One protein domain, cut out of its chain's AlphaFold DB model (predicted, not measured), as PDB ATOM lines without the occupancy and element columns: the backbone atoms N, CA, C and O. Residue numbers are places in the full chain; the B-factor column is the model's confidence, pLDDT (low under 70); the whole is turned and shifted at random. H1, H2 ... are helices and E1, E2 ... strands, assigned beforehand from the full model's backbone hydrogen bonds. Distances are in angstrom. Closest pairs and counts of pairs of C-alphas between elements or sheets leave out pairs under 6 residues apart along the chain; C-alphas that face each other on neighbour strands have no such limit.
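AT A GLANCE: This is residues 2 to 117 of the 123 residues of an uncharacterized protein of Prevotella buccalis (UniProt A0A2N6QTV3). A body of crossed helices, with H5 in its middle, has a long hairpin, E1 and E2, sticking out from one end as an arm that makes the length. H4 runs side by side with H5, H1 packs across H4, H2 and H6 pack on H5, and short H3 sits near H2. The printed part has 116 residues, mostly helix, in the order H1 H2 H3 H4 E1 E2 H5 H6. It is only just loose, close to compact, with a radius of gyration of the C-alphas of 16.2 A, and spans 52 by 30 by 29 A.

HOW THE PARTS SIT: Start at H1, residues 2 to 9, which touches H4, residues 43 to 58, about perpendicular at 74 degrees; their closest C-alphas, Ser 7 and Ser 49, are 4.8 A apart. H2, residues 12 to 21, touches H6, residues 102 to 115; their closest C-alphas, Asn 12 and Ile 109, are 5.9 A apart. H3, residues 29 to 33, is close to H2 but not clearly touching, with C-alphas 18 and 31 closest at 7.5 A. In the antiparallel hairpin of E1, residues 61 to 67, and E2, residues 71 to 77, N 61 and O 77 are within hydrogen-bond range at 2.9 A. The hub, H5, residues 80 to 98, touches H4 at a shallow tilt of 9 degrees, opposite ways, with C-alphas 52 and 86 closest at 6.1 A. O i to N i+4 pairs are all within range in H1 to H4, 13 of 15 in H5 and 8 of 10 in H6.

IN THESE COORDINATES: Find C-alpha 2 at (-7.347, 120.074, -23.499), where H1 begins. H4 is 22.9 A long, E1 18.5 A, E2 18.7 A. H5, 23.5 A, has a kink of 49 degrees near residue 87. H6, 18.0 A, ends at C-alpha 115, (-32.892, 132.352, -36.909).

THE WHOLE: The C-alphas farthest apart, Thr 69 and Thr 101, are 53.3 A apart. The printed part has no cut and no long link; residues 39 and 41 are under pLDDT 70.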
ATOM      1  N   ALA A   2      -6.906 120.418 -22.130       82.12
ATOM      2  CA  ALA A   2      -7.347 120.074 -23.499       82.12
ATOM      3  C   ALA A   2      -8.837 119.673 -23.591       82.12
ATOM      4  O   ALA A   2      -9.593 120.294 -24.319       82.12
ATOM      5  N   LYS A   3      -9.301 118.763 -22.723       87.62
ATOM      6  CA  LYS A   3     -10.715 118.339 -22.684       87.62
ATOM      7  C   LYS A   3     -11.724 119.450 -22.365       87.62
ATOM      8  O   LYS A   3     -12.885 119.355 -22.740       87.62
ATOM      9  N   ILE A   4     -11.293 120.509 -21.681       86.62
ATOM     10  CA  ILE A   4     -12.158 121.669 -21.430       86.62
ATOM     11  C   ILE A   4     -12.361 122.422 -22.748       86.62
ATOM     12  O   ILE A   4     -13.503 122.684 -23.115       86.62
ATOM     13  N   TYR A   5     -11.288 122.675 -23.502       87.69
ATOM     14  CA  TYR A   5     -11.393 123.246 -24.847       87.69
ATOM     15  C   TYR A   5     -12.237 122.369 -25.773       87.69
ATOM     16  O   TYR A   5     -13.151 122.897 -26.394       87.69
ATOM     17  N   ASP A   6     -12.038 121.045 -25.767       89.25
ATOM     18  CA  ASP A   6     -12.843 120.114 -26.572       89.25
ATOM     19  C   ASP A   6     -14.353 120.285 -26.311       89.25
ATOM     20  O   ASP A   6     -15.153 120.289 -27.249       89.25
ATOM     21  N   SER A   7     -14.761 120.433 -25.040       90.25
ATOM     22  CA  SER A   7     -16.170 120.673 -24.695       90.25
ATOM     23  C   SER A   7     -16.671 122.018 -25.227       90.25
ATOM     24  O   SER A   7     -17.726 122.073 -25.851       90.25
ATOM     25  N   ILE A   8     -15.890 123.084 -25.050       90.25
ATOM     26  CA  ILE A   8     -16.268 124.447 -25.439       90.25
ATOM     27  C   ILE A   8     -16.361 124.575 -26.956       90.25
ATOM     28  O   ILE A   8     -17.367 125.050 -27.463       90.25
ATOM     29  N   GLU A   9     -15.358 124.101 -27.695       91.31
ATOM     30  CA  GLU A   9     -15.348 124.120 -29.165       91.31
ATOM     31  C   GLU A   9     -16.483 123.282 -29.773       91.31
ATOM     32  O   GLU A   9     -16.902 123.485 -30.918       91.31
ATOM     33  N   SER A  10     -16.997 122.324 -29.002       93.00
ATOM     34  CA  SER A  10     -18.137 121.501 -29.390       93.00
ATOM     35  C   SER A  10     -19.494 122.121 -29.053       93.00
ATOM     36  O   SER A  10     -20.500 121.583 -29.516       93.00
ATOM     37  N   SER A  11     -19.534 123.216 -28.291       94.88
ATOM     38  CA  SER A  11     -20.755 123.825 -27.759       94.88
ATOM     39  C   SER A  11     -21.472 124.737 -28.767       94.88
ATOM     40  O   SER A  11     -20.868 125.243 -29.722       94.88
ATOM     41  N   ASN A  12     -22.772 124.980 -28.548       95.50
ATOM     42  CA  ASN A  12     -23.542 125.925 -29.360       95.50
ATOM     43  C   ASN A  12     -23.062 127.369 -29.141       95.50
ATOM     44  O   ASN A  12     -23.042 128.151 -30.089       95.50
ATOM     45  N   LEU A  13     -22.608 127.720 -27.934       94.94
ATOM     46  CA  LEU A  13     -22.039 129.043 -27.647       94.94
ATOM     47  C   LEU A  13     -20.810 129.355 -28.513       94.94
ATOM     48  O   LEU A  13     -20.721 130.439 -29.098       94.94
ATOM     49  N   PHE A  14     -19.865 128.415 -28.626       94.38
ATOM     50  CA  PHE A  14     -18.697 128.614 -29.489       94.38
ATOM     51  C   PHE A  14     -19.093 128.653 -30.965       94.38
ATOM     52  O   PHE A  14     -18.584 129.486 -31.713       94.38
ATOM     53  N   TRP A  15     -20.028 127.794 -31.386       93.88
ATOM     54  CA  TRP A  15     -20.563 127.817 -32.747       93.88
ATOM     55  C   TRP A  15     -21.194 129.168 -33.097       93.88
ATOM     56  O   TRP A  15     -20.877 129.742 -34.139       93.88
ATOM     57  N   TRP A  16     -22.026 129.710 -32.206       93.94
ATOM     58  CA  TRP A  16     -22.633 131.029 -32.343       93.94
ATOM     59  C   TRP A  16     -21.561 132.116 -32.487       93.94
ATOM     60  O   TRP A  16     -21.550 132.836 -33.487       93.94
ATOM     61  N   TYR A  17     -20.587 132.159 -31.571       94.25
ATOM     62  CA  TYR A  17     -19.452 133.085 -31.637       94.25
ATOM     63  C   TYR A  17     -18.687 132.974 -32.964       94.25
ATOM     64  O   TYR A  17     -18.447 133.980 -33.636       94.25
ATOM     65  N   TYR A  18     -18.323 131.756 -33.362       93.50
ATOM     66  CA  TYR A  18     -17.547 131.504 -34.570       93.50
ATOM     67  C   TYR A  18     -18.315 131.910 -35.833       93.50
ATOM     68  O   TYR A  18     -17.746 132.545 -36.723       93.50
ATOM     69  N   SER A  19     -19.611 131.599 -35.886       92.19
ATOM     70  CA  SER A  19     -20.476 131.908 -37.026       92.19
ATOM     71  C   SER A  19     -20.688 133.411 -37.235       92.19
ATOM     72  O   SER A  19     -20.792 133.862 -38.372       92.19
ATOM     73  N   LEU A  20     -20.707 134.203 -36.162       91.56
ATOM     74  CA  LEU A  20     -20.899 135.650 -36.264       91.56
ATOM     75  C   LEU A  20     -19.616 136.405 -36.614       91.56
ATOM     76  O   LEU A  20     -19.677 137.446 -37.264       91.56
ATOM     77  N   ASN A  21     -18.460 135.912 -36.164       92.25
ATOM     78  CA  ASN A  21     -17.207 136.665 -36.246       92.25
ATOM     79  C   ASN A  21     -16.309 136.246 -37.420       92.25
ATOM     80  O   ASN A  21     -15.413 137.005 -37.796       92.25
ATOM     81  N   PHE A  22     -16.508 135.059 -38.001       92.94
ATOM     82  CA  PHE A  22     -15.592 134.499 -38.998       92.94
ATOM     83  C   PHE A  22     -16.303 133.929 -40.229       92.94
ATOM     84  O   PHE A  22     -17.512 133.734 -40.269       92.94
ATOM     85  N   ASN A  23     -15.515 133.631 -41.263       87.06
ATOM     86  CA  ASN A  23     -16.006 133.208 -42.578       87.06
ATOM     87  C   ASN A  23     -16.458 131.737 -42.660       87.06
ATOM     88  O   ASN A  23     -16.746 131.262 -43.750       87.06
ATOM     89  N   MET A  24     -16.474 131.011 -41.542       84.50
ATOM     90  CA  MET A  24     -16.866 129.600 -41.428       84.50
ATOM     91  C   MET A  24     -16.058 128.579 -42.255       84.50
ATOM     92  O   MET A  24     -16.327 127.386 -42.153       84.50
ATOM     93  N   PHE A  25     -15.037 128.993 -43.012       85.38
ATOM     94  CA  PHE A  25     -14.255 128.087 -43.865       85.38
ATOM     95  C   PHE A  25     -13.028 127.492 -43.181       85.38
ATOM     96  O   PHE A  25     -12.581 126.414 -43.559       85.38
ATOM     97  N   ASN A  26     -12.446 128.203 -42.216       87.44
ATOM     98  CA  ASN A  26     -11.221 127.781 -41.546       87.44
ATOM     99  C   ASN A  26     -11.315 128.087 -40.060       87.44
ATOM    100  O   ASN A  26     -11.744 129.176 -39.699       87.44
ATOM    101  N   LEU A  27     -10.793 127.186 -39.233       87.62
ATOM    102  CA  LEU A  27     -10.570 127.435 -37.816       87.62
ATOM    103  C   LEU A  27      -9.069 127.643 -37.586       87.62
ATOM    104  O   LEU A  27      -8.269 126.743 -37.831       87.62
ATOM    105  N   LYS A  28      -8.681 128.852 -37.177       91.00
ATOM    106  CA  LYS A  28      -7.285 129.228 -36.900       91.00
ATOM    107  C   LYS A  28      -7.092 129.481 -35.410       91.00
ATOM    108  O   LYS A  28      -8.036 129.861 -34.726       91.00
ATOM    109  N   GLU A  29      -5.854 129.371 -34.937       89.44
ATOM    110  CA  GLU A  29      -5.488 129.570 -33.527       89.44
ATOM    111  C   GLU A  29      -6.068 130.855 -32.927       89.44
ATOM    112  O   GLU A  29      -6.715 130.814 -31.885       89.44
ATOM    113  N   TYR A  30      -5.921 131.994 -33.610       89.88
ATOM    114  CA  TYR A  30      -6.437 133.264 -33.094       89.88
ATOM    115  C   TYR A  30      -7.962 133.272 -32.933       89.88
ATOM    116  O   TYR A  30      -8.464 134.022 -32.106       89.88
ATOM    117  N   MET A  31      -8.710 132.462 -33.689       91.56
ATOM    118  CA  MET A  31     -10.170 132.371 -33.564       91.56
ATOM    119  C   MET A  31     -10.562 131.653 -32.273       91.56
ATOM    120  O   MET A  31     -11.549 132.018 -31.646       91.56
ATOM    121  N   ILE A  32      -9.760 130.673 -31.855       88.19
ATOM    122  CA  ILE A  32      -9.946 129.941 -30.600       88.19
ATOM    123  C   ILE A  32      -9.488 130.819 -29.431       88.19
ATOM    124  O   ILE A  32     -10.240 131.051 -28.491       88.19
ATOM    125  N   PHE A  33      -8.281 131.384 -29.512       87.31
ATOM    126  CA  PHE A  33      -7.707 132.186 -28.426       87.31
ATOM    127  C   PHE A  33      -8.374 133.556 -28.231       87.31
ATOM    128  O   PHE A  33      -8.220 134.156 -27.169       87.31
ATOM    129  N   SER A  34      -9.126 134.055 -29.219       89.50
ATOM    130  CA  SER A  34      -9.948 135.268 -29.065       89.50
ATOM    131  C   SER A  34     -11.267 135.011 -28.333       89.50
ATOM    132  O   SER A  34     -11.915 135.966 -27.898       89.50
ATOM    133  N   PHE A  35     -11.675 133.746 -28.181       89.75
ATOM    134  CA  PHE A  35     -12.845 133.402 -27.388       89.75
ATOM    135  C   PHE A  35     -12.540 133.637 -25.905       89.75
ATOM    136  O   PHE A  35     -11.555 133.128 -25.366       89.75
ATOM    137  N   ARG A  36     -13.370 134.445 -25.233       84.38
ATOM    138  CA  ARG A  36     -13.142 134.839 -23.836       84.38
ATOM    139  C   ARG A  36     -13.473 133.696 -22.887       84.38
ATOM    140  O   ARG A  36     -14.550 133.666 -22.308       84.38
ATOM    141  N   LEU A  37     -12.512 132.800 -22.702       76.38
ATOM    142  CA  LEU A  37     -12.607 131.721 -21.737       76.38
ATOM    143  C   LEU A  37     -11.977 132.125 -20.401       76.38
ATOM    144  O   LEU A  37     -10.764 132.316 -20.307       76.38
ATOM    145  N   THR A  38     -12.788 132.224 -19.351       72.25
ATOM    146  CA  THR A  38     -12.287 132.287 -17.972       72.25
ATOM    147  C   THR A  38     -12.009 130.873 -17.476       72.25
ATOM    148  O   THR A  38     -12.878 130.005 -17.503       72.25
ATOM    149  N   TYR A  39     -10.768 130.630 -17.057       62.28
ATOM    150  CA  TYR A  39     -10.302 129.314 -16.632       62.28
ATOM    151  C   TYR A  39     -10.793 129.001 -15.225       62.28
ATOM    152  O   TYR A  39     -10.159 129.393 -14.250       62.28
ATOM    153  N   ASP A  40     -11.880 128.245 -15.133       70.44
ATOM    154  CA  ASP A  40     -12.128 127.432 -13.952       70.44
ATOM    155  C   ASP A  40     -12.138 125.961 -14.372       70.44
ATOM    156  O   ASP A  40     -12.770 125.586 -15.367       70.44
ATOM    157  N   ILE A  41     -11.354 125.124 -13.689       67.12
ATOM    158  CA  ILE A  41     -11.225 123.706 -14.046       67.12
ATOM    159  C   ILE A  41     -12.515 123.014 -13.623       67.12
ATOM    160  O   ILE A  41     -12.637 122.474 -12.526       67.12
ATOM    161  N   ASN A  42     -13.494 123.018 -14.519       82.38
ATOM    162  CA  ASN A  42     -14.770 122.390 -14.260       82.38
ATOM    163  C   ASN A  42     -14.709 120.904 -14.633       82.38
ATOM    164  O   ASN A  42     -14.665 120.533 -15.808       82.38
ATOM    165  N   LYS A  43     -14.726 120.038 -13.614       90.00
ATOM    166  CA  LYS A  43     -14.712 118.579 -13.792       90.00
ATOM    167  C   LYS A  43     -15.869 118.087 -14.672       90.00
ATOM    168  O   LYS A  43     -15.664 117.176 -15.468       90.00
ATOM    169  N   SER A  44     -17.039 118.727 -14.590       92.06
ATOM    170  CA  SER A  44     -18.201 118.342 -15.400       92.06
ATOM    171  C   SER A  44     -17.959 118.540 -16.899       92.06
ATOM    172  O   SER A  44     -18.318 117.672 -17.684       92.06
ATOM    173  N   LEU A  45     -17.259 119.608 -17.306       92.25
ATOM    174  CA  LEU A  45     -16.899 119.831 -18.713       92.25
ATOM    175  C   LEU A  45     -15.955 118.744 -19.241       92.25
ATOM    176  O   LEU A  45     -16.082 118.312 -20.383       92.25
ATOM    177  N   ILE A  46     -15.035 118.262 -18.402       93.50
ATOM    178  CA  ILE A  46     -14.127 117.167 -18.764       93.50
ATOM    179  C   ILE A  46     -14.913 115.862 -18.959       93.50
ATOM    180  O   ILE A  46     -14.708 115.164 -19.950       93.50
ATOM    181  N   GLU A  47     -15.820 115.537 -18.036       95.44
ATOM    182  CA  GLU A  47     -16.655 114.328 -18.105       95.44
ATOM    183  C   GLU A  47     -17.613 114.361 -19.308       95.44
ATOM    184  O   GLU A  47     -17.759 113.363 -20.020       95.44
ATOM    185  N   LEU A  48     -18.207 115.522 -19.589       96.19
ATOM    186  CA  LEU A  48     -19.057 115.739 -20.759       96.19
ATOM    187  C   LEU A  48     -18.263 115.655 -22.065       96.19
ATOM    188  O   LEU A  48     -18.746 115.051 -23.016       96.19
ATOM    189  N   SER A  49     -17.039 116.190 -22.110       95.19
ATOM    190  CA  SER A  49     -16.150 116.067 -23.273       95.19
ATOM    191  C   SER A  49     -15.862 114.604 -23.614       95.19
ATOM    192  O   SER A  49     -16.011 114.197 -24.767       95.19
ATOM    193  N   LEU A  50     -15.508 113.795 -22.612       96.12
ATOM    194  CA  LEU A  50     -15.252 112.364 -22.801       96.12
ATOM    195  C   LEU A  50     -16.513 111.625 -23.260       96.12
ATOM    196  O   LEU A  50     -16.460 110.832 -24.199       96.12
ATOM    197  N   SER A  51     -17.653 111.932 -22.639       96.94
ATOM    198  CA  SER A  51     -18.946 111.344 -23.001       96.94
ATOM    199  C   SER A  51     -19.349 111.702 -24.434       96.94
ATOM    200  O   SER A  51     -19.831 110.849 -25.179       96.94
ATOM    201  N   LEU A  52     -19.117 112.952 -24.841       97.00
ATOM    202  CA  LEU A  52     -19.393 113.439 -26.188       97.00
ATOM    203  C   LEU A  52     -18.516 112.729 -27.225       97.00
ATOM    204  O   LEU A  52     -19.016 112.296 -28.261       97.00
ATOM    205  N   GLU A  53     -17.219 112.590 -26.951       95.31
ATOM    206  CA  GLU A  53     -16.282 111.895 -27.832       95.31
ATOM    207  C   GLU A  53     -16.664 110.418 -28.015       95.31
ATOM    208  O   GLU A  53     -16.679 109.910 -29.141       95.31
ATOM    209  N   GLU A  54     -17.015 109.731 -26.926       96.81
ATOM    210  CA  GLU A  54     -17.461 108.340 -26.971       96.81
ATOM    211  C   GLU A  54     -18.767 108.189 -27.768       96.81
ATOM    212  O   GLU A  54     -18.869 107.329 -28.647       96.81
ATOM    213  N   ASP A  55     -19.755 109.045 -27.504       97.44
ATOM    214  CA  ASP A  55     -21.053 109.016 -28.178       97.44
ATOM    215  C   ASP A  55     -20.928 109.312 -29.682       97.44
ATOM    216  O   ASP A  55     -21.463 108.571 -30.515       97.44
ATOM    217  N   MET A  56     -20.147 110.331 -30.055       95.62
ATOM    218  CA  MET A  56     -19.863 110.655 -31.456       95.62
ATOM    219  C   MET A  56     -19.138 109.508 -32.168       95.62
ATOM    220  O   MET A  56     -19.462 109.195 -33.315       95.62
ATOM    221  N   ASN A  57     -18.191 108.843 -31.497       95.25
ATOM    222  CA  ASN A  57     -17.491 107.684 -32.053       95.25
ATOM    223  C   ASN A  57     -18.402 106.474 -32.262       95.25
ATOM    224  O   ASN A  57     -18.250 105.786 -33.273       95.25
ATOM    225  N   LYS A  58     -19.361 106.229 -31.364       96.38
ATOM    226  CA  LYS A  58     -20.363 105.163 -31.523       96.38
ATOM    227  C   LYS A  58     -21.336 105.442 -32.672       96.38
ATOM    228  O   LYS A  58     -21.796 104.507 -33.318       96.38
ATOM    229  N   LYS A  59     -21.635 106.716 -32.939       95.69
ATOM    230  CA  LYS A  59     -22.636 107.160 -33.930       95.69
ATOM    231  C   LYS A  59     -22.044 107.589 -35.280       95.69
ATOM    232  O   LYS A  59     -22.773 108.090 -36.143       95.69
ATOM    233  N   LYS A  60     -20.729 107.437 -35.478       95.06
ATOM    234  CA  LYS A  60     -20.055 107.808 -36.731       95.06
ATOM    235  C   LYS A  60     -20.541 106.949 -37.899       95.06
ATOM    236  O   LYS A  60     -20.827 105.767 -37.745       95.06
ATOM    237  N   ASN A  61     -20.598 107.550 -39.082       93.25
ATOM    238  CA  ASN A  61     -20.936 106.856 -40.323       93.25
ATOM    239  C   ASN A  61     -19.678 106.667 -41.166       93.25
ATOM    240  O   ASN A  61     -18.753 107.472 -41.074       93.25
ATOM    241  N   ILE A  62     -19.657 105.639 -42.012       92.88
ATOM    242  CA  ILE A  62     -18.615 105.480 -43.027       92.88
ATOM    243  C   ILE A  62     -19.120 106.125 -44.315       92.88
ATOM    244  O   ILE A  62     -20.201 105.797 -44.801       92.88
ATOM    245  N   LEU A  63     -18.341 107.059 -44.849       91.44
ATOM    246  CA  LEU A  63     -18.540 107.633 -46.167       91.44
ATOM    247  C   LEU A  63     -17.548 106.984 -47.126       91.44
ATOM    248  O   LEU A  63     -16.337 107.122 -46.970       91.44
ATOM    249  N   VAL A  64     -18.082 106.294 -48.126       90.88
ATOM    250  CA  VAL A  64     -17.296 105.664 -49.184       90.88
ATOM    251  C   VAL A  64     -17.395 106.536 -50.430       90.88
ATOM    252  O   VAL A  64     -18.476 106.712 -50.990       90.88
ATOM    253  N   VAL A  65     -16.269 107.102 -50.863       90.88
ATOM    254  CA  VAL A  65     -16.178 107.940 -52.062       90.88
ATOM    255  C   VAL A  65     -15.331 107.228 -53.103       90.88
ATOM    256  O   VAL A  65     -14.159 106.939 -52.872       90.88
ATOM    257  N   ASN A  66     -15.902 106.983 -54.280       90.25
ATOM    258  CA  ASN A  66     -15.142 106.471 -55.415       90.25
ATOM    259  C   ASN A  66     -14.527 107.640 -56.195       90.25
ATOM    260  O   ASN A  66     -15.210 108.334 -56.953       90.25
ATOM    261  N   ASN A  67     -13.236 107.886 -55.981       86.88
ATOM    262  CA  ASN A  67     -12.502 108.923 -56.684       86.88
ATOM    263  C   ASN A  67     -11.848 108.348 -57.945       86.88
ATOM    264  O   ASN A  67     -11.008 107.456 -57.872       86.88
ATOM    265  N   LYS A  68     -12.146 108.952 -59.100       81.88
ATOM    266  CA  LYS A  68     -11.608 108.551 -60.411       81.88
ATOM    267  C   LYS A  68     -10.077 108.436 -60.471       81.88
ATOM    268  O   LYS A  68      -9.574 107.673 -61.283       81.88
ATOM    269  N   THR A  69      -9.343 109.188 -59.647       86.00
ATOM    270  CA  THR A  69      -7.864 109.178 -59.627       86.00
ATOM    271  C   THR A  69      -7.254 108.397 -58.466       86.00
ATOM    272  O   THR A  69      -6.127 107.932 -58.585       86.00
ATOM    273  N   ARG A  70      -7.966 108.260 -57.341       80.69
ATOM    274  CA  ARG A  70      -7.436 107.654 -56.102       80.69
ATOM    275  C   ARG A  70      -8.095 106.325 -55.728       80.69
ATOM    276  O   ARG A  70      -7.694 105.717 -54.745       80.69
ATOM    277  N   GLY A  71      -9.081 105.874 -56.501       88.31
ATOM    278  CA  GLY A  71      -9.874 104.692 -56.184       88.31
ATOM    279  C   GLY A  71     -10.873 104.950 -55.055       88.31
ATOM    280  O   GLY A  71     -11.324 106.079 -54.842       88.31
ATOM    281  N   ILE A  72     -11.239 103.883 -54.346       90.12
ATOM    282  CA  ILE A  72     -12.191 103.930 -53.235       90.12
ATOM    283  C   ILE A  72     -11.500 104.522 -52.004       90.12
ATOM    284  O   ILE A  72     -10.489 104.001 -51.542       90.12
ATOM    285  N   VAL A  73     -12.060 105.608 -51.477       91.00
ATOM    286  CA  VAL A  73     -11.625 106.250 -50.235       91.00
ATOM    287  C   VAL A  73     -12.745 106.126 -49.214       91.00
ATOM    288  O   VAL A  73     -13.863 106.577 -49.461       91.00
ATOM    289  N   GLU A  74     -12.433 105.543 -48.061       92.94
ATOM    290  CA  GLU A  74     -13.344 105.460 -46.921       92.94
ATOM    291  C   GLU A  74     -12.958 106.505 -45.873       92.94
ATOM    292  O   GLU A  74     -11.783 106.671 -45.542       92.94
ATOM    293  N   SER A  75     -13.942 107.227 -45.345       92.25
ATOM    294  CA  SER A  75     -13.742 108.193 -44.267       92.25
ATOM    295  C   SER A  75     -14.841 108.091 -43.216       92.25
ATOM    296  O   SER A  75     -15.972 107.698 -43.503       92.25
ATOM    297  N   TYR A  76     -14.514 108.443 -41.972       94.38
ATOM    298  CA  TYR A  76     -15.513 108.553 -40.914       94.38
ATOM    299  C   TYR A  76     -16.152 109.938 -40.926       94.38
ATOM    300  O   TYR A  76     -15.463 110.957 -40.904       94.38
ATOM    301  N   VAL A  77     -17.482 109.965 -40.914       93.50
ATOM    302  CA  VAL A  77     -18.283 111.183 -40.832       93.50
ATOM    303  C   VAL A  77     -19.010 111.223 -39.499       93.50
ATOM    304  O   VAL A  77     -19.851 110.372 -39.187       93.50
ATOM    305  N   TYR A  78     -18.711 112.267 -38.735       93.19
ATOM    306  CA  TYR A  78     -19.313 112.551 -37.442       93.19
ATOM    307  C   TYR A  78     -20.464 113.541 -37.617       93.19
ATOM    308  O   TYR A  78     -20.276 114.660 -38.091       93.19
ATOM    309  N   LYS A  79     -21.678 113.131 -37.242       89.75
ATOM    310  CA  LYS A  79     -22.871 113.984 -37.309       89.75
ATOM    311  C   LYS A  79     -23.171 114.541 -35.917       89.75
ATOM    312  O   LYS A  79     -23.880 113.889 -35.156       89.75
ATOM    313  N   LYS A  80     -22.686 115.754 -35.612       87.38
ATOM    314  CA  LYS A  80     -22.854 116.412 -34.294       87.38
ATOM    315  C   LYS A  80     -24.302 116.405 -33.784       87.38
ATOM    316  O   LYS A  80     -24.529 116.168 -32.604       87.38
ATOM    317  N   LYS A  81     -25.290 116.552 -34.680       89.94
ATOM    318  CA  LYS A  81     -26.724 116.508 -34.330       89.94
ATOM    319  C   LYS A  81     -27.160 115.245 -33.578       89.94
ATOM    320  O   LYS A  81     -28.105 115.300 -32.804       89.94
ATOM    321  N   LEU A  82     -26.480 114.112 -33.783       93.62
ATOM    322  CA  LEU A  82     -26.811 112.853 -33.108       93.62
ATOM    323  C   LEU A  82     -26.384 112.837 -31.632       93.62
ATOM    324  O   LEU A  82     -26.861 111.996 -30.870       93.62
ATOM    325  N   SER A  83     -25.511 113.762 -31.238       96.62
ATOM    326  CA  SER A  83     -25.006 113.942 -29.874       96.62
ATOM    327  C   SER A  83     -25.482 115.262 -29.256       96.62
ATOM    328  O   SER A  83     -24.956 115.680 -28.228       96.62
ATOM    329  N   LYS A  84     -26.500 115.908 -29.855       94.75
ATOM    330  CA  LYS A  84     -27.044 117.197 -29.400       94.75
ATOM    331  C   LYS A  84     -27.392 117.228 -27.903       94.75
ATOM    332  O   LYS A  84     -26.992 118.195 -27.273       94.75
ATOM    333  N   PRO A  85     -28.005 116.193 -27.293       96.69
ATOM    334  CA  PRO A  85     -28.295 116.232 -25.859       96.69
ATOM    335  C   PRO A  85     -27.057 116.452 -24.978       96.69
ATOM    336  O   PRO A  85     -27.135 117.166 -23.990       96.69
ATOM    337  N   ILE A  86     -25.900 115.885 -25.345       97.69
ATOM    338  CA  ILE A  86     -24.651 116.070 -24.586       97.69
ATOM    339  C   ILE A  86     -24.093 117.482 -24.810       97.69
ATOM    340  O   ILE A  86     -23.586 118.100 -23.880       97.69
ATOM    341  N   ILE A  87     -24.214 118.003 -26.034       97.12
ATOM    342  CA  ILE A  87     -23.819 119.377 -26.374       97.12
ATOM    343  C   ILE A  87     -24.663 120.384 -25.578       97.12
ATOM    344  O   ILE A  87     -24.110 121.299 -24.978       97.12
ATOM    345  N   ASP A  88     -25.975 120.170 -25.488       96.81
ATOM    346  CA  ASP A  88     -26.878 121.039 -24.729       96.81
ATOM    347  C   ASP A  88     -26.548 121.022 -23.215       96.81
ATOM    348  O   ASP A  88     -26.636 122.053 -22.549       96.81
ATOM    349  N   GLU A  89     -26.092 119.888 -22.657       97.31
ATOM    350  CA  GLU A  89     -25.574 119.833 -21.277       97.31
ATOM    351  C   GLU A  89     -24.264 120.614 -21.096       97.31
ATOM    352  O   GLU A  89     -24.066 121.253 -20.060       97.31
ATOM    353  N   ILE A  90     -23.382 120.619 -22.099       95.94
ATOM    354  CA  ILE A  90     -22.187 121.474 -22.085       95.94
ATOM    355  C   ILE A  90     -22.609 122.946 -22.038       95.94
ATOM    356  O   ILE A  90     -22.111 123.691 -21.194       95.94
ATOM    357  N   ASP A  91     -23.556 123.366 -22.880       95.88
ATOM    358  CA  ASP A  91     -24.027 124.755 -22.899       95.88
ATOM    359  C   ASP A  91     -24.712 125.159 -21.583       95.88
ATOM    360  O   ASP A  91     -24.502 126.278 -21.122       95.88
ATOM    361  N   LYS A  92     -25.420 124.252 -20.891       95.50
ATOM    362  CA  LYS A  92     -25.933 124.501 -19.525       95.50
ATOM    363  C   LYS A  92     -24.819 124.769 -18.513       95.50
ATOM    364  O   LYS A  92     -24.960 125.622 -17.634       95.50
ATOM    365  N   VAL A  93     -23.711 124.030 -18.593       94.19
ATOM    366  CA  VAL A  93     -22.552 124.266 -17.720       94.19
ATOM    367  C   VAL A  93     -21.911 125.617 -18.040       94.19
ATOM    368  O   VAL A  93     -21.589 126.367 -17.117       94.19
ATOM    369  N   LEU A  94     -21.770 125.952 -19.326       92.56
ATOM    370  CA  LEU A  94     -21.219 127.233 -19.768       92.56
ATOM    371  C   LEU A  94     -22.123 128.414 -19.396       92.56
ATOM    372  O   LEU A  94     -21.612 129.437 -18.953       92.56
ATOM    373  N   ALA A  95     -23.446 128.271 -19.486       93.62
ATOM    374  CA  ALA A  95     -24.404 129.294 -19.075       93.62
ATOM    375  C   ALA A  95     -24.220 129.688 -17.608       93.62
ATOM    376  O   ALA A  95     -24.112 130.871 -17.297       93.62
ATOM    377  N   ARG A  96     -24.066 128.708 -16.705       91.69
ATOM    378  CA  ARG A  96     -23.757 128.988 -15.291       91.69
ATOM    379  C   ARG A  96     -22.426 129.712 -15.111       91.69
ATOM    380  O   ARG A  96     -22.313 130.572 -14.246       91.69
ATOM    381  N   HIS A  97     -21.427 129.356 -15.913       89.69
ATOM    382  CA  HIS A  97     -20.090 129.949 -15.852       89.69
ATOM    383  C   HIS A  97     -20.071 131.411 -16.314       89.69
ATOM    384  O   HIS A  97     -19.404 132.242 -15.705       89.69
ATOM    385  N   TYR A  98     -20.823 131.731 -17.369       90.38
ATOM    386  CA  TYR A  98     -20.926 133.087 -17.911       90.38
ATOM    387  C   TYR A  98     -22.060 133.920 -17.296       90.38
ATOM    388  O   TYR A  98     -22.152 135.110 -17.584       90.38
ATOM    389  N   GLY A  99     -22.885 133.326 -16.428       92.38
ATOM    390  CA  GLY A  99     -23.994 134.006 -15.758       92.38
ATOM    391  C   GLY A  99     -25.190 134.280 -16.670       92.38
ATOM    392  O   GLY A  99     -25.859 135.292 -16.483       92.38
ATOM    393  N   PHE A 100     -25.436 133.411 -17.651       95.00
ATOM    394  CA  PHE A 100     -26.572 133.538 -18.564       95.00
ATOM    395  C   PHE A 100     -27.900 133.289 -17.850       95.00
ATOM    396  O   PHE A 100     -27.979 132.466 -16.932       95.00
ATOM    397  N   THR A 101     -28.952 133.956 -18.317       97.81
ATOM    398  CA  THR A 101     -30.330 133.603 -17.953       97.81
ATOM    399  C   THR A 101     -30.805 132.360 -18.713       97.81
ATOM    400  O   THR A 101     -30.178 131.914 -19.678       97.81
ATOM    401  N   GLU A 102     -31.938 131.792 -18.296       96.69
ATOM    402  CA  GLU A 102     -32.557 130.668 -19.011       96.69
ATOM    403  C   GLU A 102     -32.974 131.065 -20.436       96.69
ATOM    404  O   GLU A 102     -32.856 130.266 -21.362       96.69
ATOM    405  N   GLU A 103     -33.400 132.316 -20.645       96.62
ATOM    406  CA  GLU A 103     -33.734 132.846 -21.971       96.62
ATOM    407  C   GLU A 103     -32.501 132.964 -22.875       96.62
ATOM    408  O   GLU A 103     -32.574 132.655 -24.064       96.62
ATOM    409  N   GLU A 104     -31.360 133.388 -22.328       97.25
ATOM    410  CA  GLU A 104     -30.098 133.470 -23.072       97.25
ATOM    411  C   GLU A 104     -29.550 132.075 -23.410       97.25
ATOM    412  O   GLU A 104     -29.071 131.849 -24.524       97.25
ATOM    413  N   LEU A 105     -29.671 131.113 -22.491       97.19
ATOM    414  CA  LEU A 105     -29.339 129.713 -22.759       97.19
ATOM    415  C   LEU A 105     -30.228 129.128 -23.867       97.19
ATOM    416  O   LEU A 105     -29.713 128.511 -24.803       97.19
ATOM    417  N   ASP A 106     -31.545 129.337 -23.788       96.44
ATOM    418  CA  ASP A 106     -32.485 128.903 -24.825       96.44
ATOM    419  C   ASP A 106     -32.162 129.546 -26.178       96.44
ATOM    420  O   ASP A 106     -32.157 128.862 -27.207       96.44
ATOM    421  N   PHE A 107     -31.829 130.840 -26.180       95.56
ATOM    422  CA  PHE A 107     -31.387 131.544 -27.376       95.56
ATOM    423  C   PHE A 107     -30.172 130.860 -28.005       95.56
ATOM    424  O   PHE A 107     -30.200 130.583 -29.199       95.56
ATOM    425  N   ILE A 108     -29.138 130.536 -27.224       95.50
ATOM    426  CA  ILE A 108     -27.921 129.895 -27.738       95.50
ATOM    427  C   ILE A 108     -28.197 128.482 -28.269       95.50
ATOM    428  O   ILE A 108     -27.776 128.158 -29.380       95.50
ATOM    429  N   ILE A 109     -28.925 127.647 -27.520       95.19
ATOM    430  CA  ILE A 109     -29.215 126.253 -27.909       95.19
ATOM    431  C   ILE A 109     -30.067 126.178 -29.183       95.19
ATOM    432  O   ILE A 109     -29.899 125.251 -29.985       95.19
ATOM    433  N   ASN A 110     -30.980 127.136 -29.361       93.81
ATOM    434  CA  ASN A 110     -31.964 127.142 -30.443       93.81
ATOM    435  C   ASN A 110     -31.696 128.205 -31.519       93.81
ATOM    436  O   ASN A 110     -32.527 128.376 -32.411       93.81
ATOM    437  N   TYR A 111     -30.549 128.892 -31.477       92.69
ATOM    438  CA  TYR A 111     -30.225 130.003 -32.379       92.69
ATOM    439  C   TYR A 111     -30.362 129.619 -33.856       92.69
ATOM    440  O   TYR A 111     -31.082 130.276 -34.609       92.69
ATOM    441  N   ASP A 112     -29.709 128.527 -34.263       87.62
ATOM    442  CA  ASP A 112     -29.721 128.083 -35.658       87.62
ATOM    443  C   ASP A 112     -31.144 127.715 -36.111       87.62
ATOM    444  O   ASP A 112     -31.576 128.130 -37.183       87.62
ATOM    445  N   ILE A 113     -31.899 127.006 -35.265       87.44
ATOM    446  CA  ILE A 113     -33.285 126.600 -35.544       87.44
ATOM    447  C   ILE A 113     -34.187 127.826 -35.715       87.44
ATOM    448  O   ILE A 113     -34.945 127.899 -36.675       87.44
ATOM    449  N   LYS A 114     -34.095 128.803 -34.807       87.06
ATOM    450  CA  LYS A 114     -34.993 129.966 -34.782       87.06
ATOM    451  C   LYS A 114     -34.644 131.026 -35.825       87.06
ATOM    452  O   LYS A 114     -35.537 131.728 -36.287       87.06
ATOM    453  N   TYR A 115     -33.364 131.177 -36.167       86.44
ATOM    454  CA  TYR A 115     -32.892 132.352 -36.909       86.44
ATOM    455  C   TYR A 115     -32.048 132.039 -38.148       86.44
ATOM    456  O   TYR A 115     -31.754 132.961 -38.908       86.44
ATOM    457  N   ARG A 116     -31.650 130.780 -38.384       79.94
ATOM    458  CA  ARG A 116     -30.833 130.401 -39.556       79.94
ATOM    459  C   ARG A 116     -31.456 129.339 -40.450       79.94
ATOM    460  O   ARG A 116     -31.158 129.344 -41.637       79.94
ATOM    461  N   MET A 117     -32.297 128.464 -39.905       78.38
ATOM    462  CA  MET A 117     -32.987 127.415 -40.666       78.38
ATOM    463  C   MET A 117     -34.341 127.869 -41.235       78.38
ATOM    464  O   MET A 117     -34.917 127.166 -42.055       78.38
TER     465      MET A 117